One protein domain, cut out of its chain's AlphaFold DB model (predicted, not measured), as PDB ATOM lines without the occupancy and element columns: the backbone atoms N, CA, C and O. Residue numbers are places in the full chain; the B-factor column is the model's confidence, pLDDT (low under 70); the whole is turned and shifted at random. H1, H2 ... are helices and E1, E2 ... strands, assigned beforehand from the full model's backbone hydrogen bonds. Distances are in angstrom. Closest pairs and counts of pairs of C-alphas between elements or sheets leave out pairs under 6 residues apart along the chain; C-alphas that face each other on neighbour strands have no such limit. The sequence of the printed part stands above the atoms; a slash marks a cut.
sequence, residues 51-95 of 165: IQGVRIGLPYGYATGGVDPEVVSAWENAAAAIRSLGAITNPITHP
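This is residues 51 to 95 of the 165 residues of a protein of Pseudomonas allii (UniProt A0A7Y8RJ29). A long helix, H2, runs back over a small two-stranded sheet, E1 and E2, and the short helix H1 lies on the way from E1 to H2. It is a right-handed strand-helix-strand unit: parallel neighbour strands with helices between. The 45 printed residues, class mixed, run E1, H1, H2, E2; they are only just compact, close to loose, with a radius of gyration of the C-alphas of 11.0 A, and flat, 31 by 26 by 9 A.

Find C-alpha 55 at (141.686, 174.853, 171.217), where E1, residues 55 to 58, begins. H1 is residues 60 to 64. H2, residues 69 to 84, runs 22.5 A. E2, residues 88 to 91, ends at (140.123, 164.675, 174.499).

E1 and E2 are parallel at 28 degrees; N 56 and O 88 are 2.9 A apart, within hydrogen-bond range. H2 only just touches H1, with residues 72 to 75 alone and 3 pairs of C-alphas within 8 A; the closest, Thr 64 and Val 72, are 5.6 A apart. The closest C-alphas of H2 and E2, Arg 83 and Thr 89, are 6.6 A apart. Every O i to N i+4 pair is within range in H1, and 11 of 12 in H2.

The farthest C-alphas, Gln 52 and Gly 66, are 31.3 A apart. Residues 65 to 70 stand free. The printed part has no cut, its three links are tight, and no printed residue is under 70 in pLDDT.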
ATOM      1  N   ILE A  51     150.475 179.235 168.595       95.12
ATOM      2  CA  ILE A  51     149.277 178.440 168.943       95.12
ATOM      3  C   ILE A  51     148.772 178.661 170.377       95.12
ATOM      4  O   ILE A  51     147.932 177.903 170.867       95.12
ATOM      5  N   GLN A  52     149.257 179.701 171.059       96.75
ATOM      6  CA  GLN A  52     148.824 180.040 172.414       96.75
ATOM      7  C   GLN A  52     147.304 180.268 172.450       96.75
ATOM      8  O   GLN A  52     146.768 181.101 171.721       96.75
ATOM      9  N   GLY A  53     146.601 179.536 173.314       95.62
ATOM     10  CA  GLY A  53     145.149 179.632 173.476       95.62
ATOM     11  C   GLY A  53     144.322 178.946 172.381       95.62
ATOM     12  O   GLY A  53     143.095 178.911 172.492       95.62
ATOM     13  N   VAL A  54     144.950 178.360 171.353       96.94
ATOM     14  CA  VAL A  54     144.238 177.584 170.325       96.94
ATOM     15  C   VAL A  54     143.656 176.321 170.958       96.94
ATOM     16  O   VAL A  54     144.355 175.592 171.659       96.94
ATOM     17  N   ARG A  55     142.369 176.052 170.713       97.62
ATOM     18  CA  ARG A  55     141.686 174.853 171.217       97.62
ATOM     19  C   ARG A  55     141.837 173.700 170.231       97.62
ATOM     20  O   ARG A  55     141.409 173.828 169.087       97.62
ATOM     21  N   ILE A  56     142.406 172.584 170.676       96.50
ATOM     22  CA  ILE A  56     142.693 171.413 169.836       96.50
ATOM     23  C   ILE A  56     142.024 170.175 170.440       96.50
ATOM     24  O   ILE A  56     142.294 169.795 171.580       96.50
ATOM     25  N   GLY A  57     141.145 169.534 169.670       95.56
ATOM     26  CA  GLY A  57     140.548 168.252 170.036       95.56
ATOM     27  C   GLY A  57     141.486 167.090 169.709       95.56
ATOM     28  O   GLY A  57     141.966 166.993 168.583       95.56
ATOM     29  N   LEU A  58     141.735 166.203 170.672       95.31
ATOM     30  CA  LEU A  58     142.586 165.020 170.511       95.31
ATOM     31  C   LEU A  58     141.729 163.738 170.476       95.31
ATOM     32  O   LEU A  58     141.248 163.305 171.529       95.31
ATOM     33  N   PRO A  59     141.511 163.122 169.298       92.81
ATOM     34  CA  PRO A  59     140.693 161.920 169.163       92.81
ATOM     35  C   PRO A  59     141.507 160.659 169.479       92.81
ATOM     36  O   PRO A  59     141.859 159.896 168.583       92.81
ATOM     37  N   TYR A  60     141.811 160.435 170.761       90.81
ATOM     38  CA  TYR A  60     142.688 159.344 171.215       90.81
ATOM     39  C   TYR A  60     142.296 157.970 170.648       90.81
ATOM     40  O   TYR A  60     143.152 157.270 170.126       90.81
ATOM     41  N   GLY A  61     141.006 157.614 170.664       87.56
ATOM     42  CA  GLY A  61     140.549 156.318 170.146       87.56
ATOM     43  C   GLY A  61     140.869 156.091 168.664       87.56
ATOM     44  O   GLY A  61     141.239 154.984 168.288       87.56
ATOM     45  N   TYR A  62     140.785 157.141 167.842       88.25
ATOM     46  CA  TYR A  62     141.157 157.085 166.425       88.25
ATOM     47  C   TYR A  62     142.676 157.106 166.232       88.25
ATOM     48  O   TYR A  62     143.213 156.363 165.419       88.25
ATOM     49  N   ALA A  63     143.372 157.964 166.980       89.62
ATOM     50  CA  ALA A  63     144.795 158.210 166.783       89.62
ATOM     51  C   ALA A  63     145.696 157.075 167.293       89.62
ATOM     52  O   ALA A  63     146.804 156.920 166.785       89.62
ATOM     53  N   THR A  64     145.256 156.307 168.296       90.31
ATOM     54  CA  THR A  64     146.099 155.291 168.951       90.31
ATOM     55  C   THR A  64     145.552 153.866 168.852       90.31
ATOM     56  O   THR A  64     146.277 152.908 169.122       90.31
ATOM     57  N   GLY A  65     144.294 153.685 168.438       89.75
ATOM     58  CA  GLY A  65     143.660 152.373 168.338       89.75
ATOM     59  C   GLY A  65     144.278 151.496 167.245       89.75
ATOM     60  O   GLY A  65     144.148 151.791 166.062       89.75
ATOM     61  N   GLY A  66     144.922 150.388 167.630       90.75
ATOM     62  CA  GLY A  66     145.521 149.438 166.679       90.75
ATOM     63  C   GLY A  66     146.751 149.974 165.933       90.75
ATOM     64  O   GLY A  66     147.111 149.432 164.890       90.75
ATOM     65  N   VAL A  67     147.373 151.035 166.453       95.06
ATOM     66  CA  VAL A  67     148.557 151.689 165.881       95.06
ATOM     67  C   VAL A  67     149.830 151.155 166.549       95.06
ATOM     68  O   VAL A  67     149.815 150.780 167.721       95.06
ATOM     69  N   ASP A  68     150.933 151.111 165.797       97.25
ATOM     70  CA  ASP A  68     152.241 150.695 166.311       97.25
ATOM     71  C   ASP A  68     152.681 151.560 167.519       97.25
ATOM     72  O   ASP A  68     152.544 152.790 167.461       97.25
ATOM     73  N   PRO A  69     153.219 150.965 168.603       97.06
ATOM     74  CA  PRO A  69     153.627 151.703 169.799       97.06
ATOM     75  C   PRO A  69     154.611 152.855 169.552       97.06
ATOM     76  O   PRO A  69     154.547 153.868 170.254       97.06
ATOM     77  N   GLU A  70     155.511 152.737 168.572       97.62
ATOM     78  CA  GLU A  70     156.456 153.808 168.234       97.62
ATOM     79  C   GLU A  70     155.719 155.026 167.656       97.62
ATOM     80  O   GLU A  70     155.983 156.169 168.037       97.62
ATOM     81  N   VAL A  71     154.722 154.784 166.802       97.56
ATOM     82  CA  VAL A  71     153.884 155.834 166.208       97.56
ATOM     83  C   VAL A  71     152.990 156.480 167.265       97.56
ATOM     84  O   VAL A  71     152.862 157.706 167.288       97.56
ATOM     85  N   VAL A  72     152.422 155.686 168.180       97.31
ATOM     86  CA  VAL A  72     151.657 156.209 169.325       97.31
ATOM     87  C   VAL A  72     152.533 157.127 170.175       97.31
ATOM     88  O   VAL A  72     152.131 158.249 170.476       97.31
ATOM     89  N   SER A  73     153.761 156.703 170.480       97.44
ATOM     90  CA  SER A  73     154.715 157.507 171.253       97.44
ATOM     91  C   SER A  73     155.049 158.828 170.548       97.44
ATOM     92  O   SER A  73     155.073 159.889 171.175       97.44
ATOM     93  N   ALA A  74     155.267 158.802 169.229       97.56
ATOM     94  CA  ALA A  74     155.509 160.010 168.440       97.56
ATOM     95  C   ALA A  74     154.303 160.969 168.452       97.56
ATOM     96  O   ALA A  74     154.473 162.183 168.602       97.56
ATOM     97  N   TRP A  75     153.086 160.433 168.343       97.06
ATOM     98  CA  TRP A  75     151.853 161.217 168.406       97.06
ATOM     99  C   TRP A  75     151.647 161.855 169.789       97.06
ATOM    100  O   TRP A  75     151.325 163.042 169.880       97.06
ATOM    101  N   GLU A  76     151.900 161.116 170.872       96.44
ATOM    102  CA  GLU A  76     151.814 161.639 172.241       96.44
ATOM    103  C   GLU A  76     152.842 162.744 172.502       96.44
ATOM    104  O   GLU A  76     152.499 163.783 173.076       96.44
ATOM    105  N   ASN A  77     154.073 162.574 172.011       97.81
ATOM    106  CA  ASN A  77     155.113 163.600 172.088       97.81
ATOM    107  C   ASN A  77     154.698 164.881 171.351       97.81
ATOM    108  O   ASN A  77     154.865 165.982 171.882       97.81
ATOM    109  N   ALA A  78     154.093 164.761 170.165       96.50
ATOM    110  CA  ALA A  78     153.548 165.908 169.440       96.50
ATOM    111  C   ALA A  78     152.401 166.581 170.217       96.50
ATOM    112  O   ALA A  78     152.372 167.807 170.344       96.50
ATOM    113  N   ALA A  79     151.495 165.795 170.808       96.38
ATOM    114  CA  ALA A  79     150.400 166.301 171.633       96.38
ATOM    115  C   ALA A  79     150.888 167.003 172.918       96.38
ATOM    116  O   ALA A  79     150.230 167.926 173.406       96.38
ATOM    117  N   ALA A  80     152.019 166.577 173.485       97.19
ATOM    118  CA  ALA A  80     152.665 167.244 174.613       97.19
ATOM    119  C   ALA A  80     153.356 168.549 174.183       97.19
ATOM    120  O   ALA A  80     153.233 169.562 174.873       97.19
ATOM    121  N   ALA A  81     154.016 168.556 173.022       97.38
ATOM    122  CA  ALA A  81     154.673 169.743 172.479       97.38
ATOM    123  C   ALA A  81     153.678 170.875 172.175       97.38
ATOM    124  O   ALA A  81     153.910 172.021 172.545       97.38
ATOM    125  N   ILE A  82     152.524 170.578 171.569       96.31
ATOM    126  CA  ILE A  82     151.513 171.621 171.316       96.31
ATOM    127  C   ILE A  82     150.924 172.189 172.618       96.31
ATOM    128  O   ILE A  82     150.627 173.381 172.686       96.31
ATOM    129  N   ARG A  83     150.809 171.371 173.676       96.81
ATOM    130  CA  ARG A  83     150.391 171.826 175.014       96.81
ATOM    131  C   ARG A  83     151.424 172.746 175.652       96.81
ATOM    132  O   ARG A  83     151.045 173.767 176.215       96.81
ATOM    133  N   SER A  84     152.712 172.408 175.569       97.50
ATOM    134  CA  SER A  84     153.777 173.240 176.147       97.50
ATOM    135  C   SER A  84     153.918 174.591 175.438       97.50
ATOM    136  O   SER A  84     154.287 175.575 176.072       97.50
ATOM    137  N   LEU A  85     153.540 174.659 174.158       96.69
ATOM    138  CA  LEU A  85     153.413 175.895 173.379       96.69
ATOM    139  C   LEU A  85     152.128 176.694 173.685       96.69
ATOM    140  O   LEU A  85     151.877 177.719 173.049       96.69
ATOM    141  N   GLY A  86     151.311 176.237 174.639       96.88
ATOM    142  CA  GLY A  86     150.159 176.967 175.161       96.88
ATOM    143  C   GLY A  86     148.825 176.697 174.473       96.88
ATOM    144  O   GLY A  86     147.863 177.427 174.730       96.88
ATOM    145  N   ALA A  87     148.729 175.670 173.624       97.75
ATOM    146  CA  ALA A  87     147.441 175.225 173.106       97.75
ATOM    147  C   ALA A  87     146.596 174.565 174.211       97.75
ATOM    148  O   ALA A  87     147.097 173.828 175.064       97.75
ATOM    149  N   ILE A  88     145.285 174.791 174.169       97.81
ATOM    150  CA  ILE A  88     144.306 174.174 175.064       97.81
ATOM    151  C   ILE A  88     143.842 172.871 174.411       97.81
ATOM    152  O   ILE A  88     143.075 172.890 173.449       97.81
ATOM    153  N   THR A  89     144.312 171.728 174.907       96.50
ATOM    154  CA  THR A  89     143.945 170.422 174.342       96.50
ATOM    155  C   THR A  89     142.848 169.736 175.145       96.50
ATOM    156  O   THR A  89     142.978 169.603 176.363       96.50
ATOM    157  N   ASN A  90     141.837 169.201 174.466       95.38
ATOM    158  CA  ASN A  90     140.775 168.409 175.086       95.38
ATOM    159  C   ASN A  90     140.651 167.050 174.388       95.38
ATOM    160  O   ASN A  90     140.683 167.006 173.157       95.38
ATOM    161  N   PRO A  91     140.480 165.939 175.126       94.31
ATOM    162  CA  PRO A  91     140.123 164.675 174.499       94.31
ATOM    163  C   PRO A  91     138.751 164.812 173.830       94.31
ATOM    164  O   PRO A  91     137.832 165.398 174.403       94.31
ATOM    165  N   ILE A  92     138.621 164.276 172.618       93.81
ATOM    166  CA  ILE A  92     137.349 164.229 171.891       93.81
ATOM    167  C   ILE A  92     137.043 162.802 171.451       93.81
ATOM    168  O   ILE A  92     137.943 161.991 171.238       93.81
ATOM    169  N   THR A  93     135.759 162.526 171.256       87.81
ATOM    170  CA  THR A  93     135.287 161.293 170.632       87.81
ATOM    171  C   THR A  93     134.623 161.663 169.319       87.81
ATOM    172  O   THR A  93     133.655 162.421 169.315       87.81
ATOM    173  N   HIS A  94     135.133 161.131 168.209       77.50
ATOM    174  CA  HIS A  94     134.437 161.225 166.933       77.50
ATOM    175  C   HIS A  94     133.421 160.077 166.855       77.50
ATOM    176  O   HIS A  94     133.838 158.915 166.865       77.50
ATOM    177  N   PRO A  95     132.108 160.352 166.786       72.88
ATOM    178  CA  PRO A  95     131.131 159.291 166.606       72.88
ATOM    179  C   PRO A  95     131.359 158.621 165.246       72.88
ATOM    180  O   PRO A  95     131.459 159.291 164.223       72.88
TER     181      PRO A  95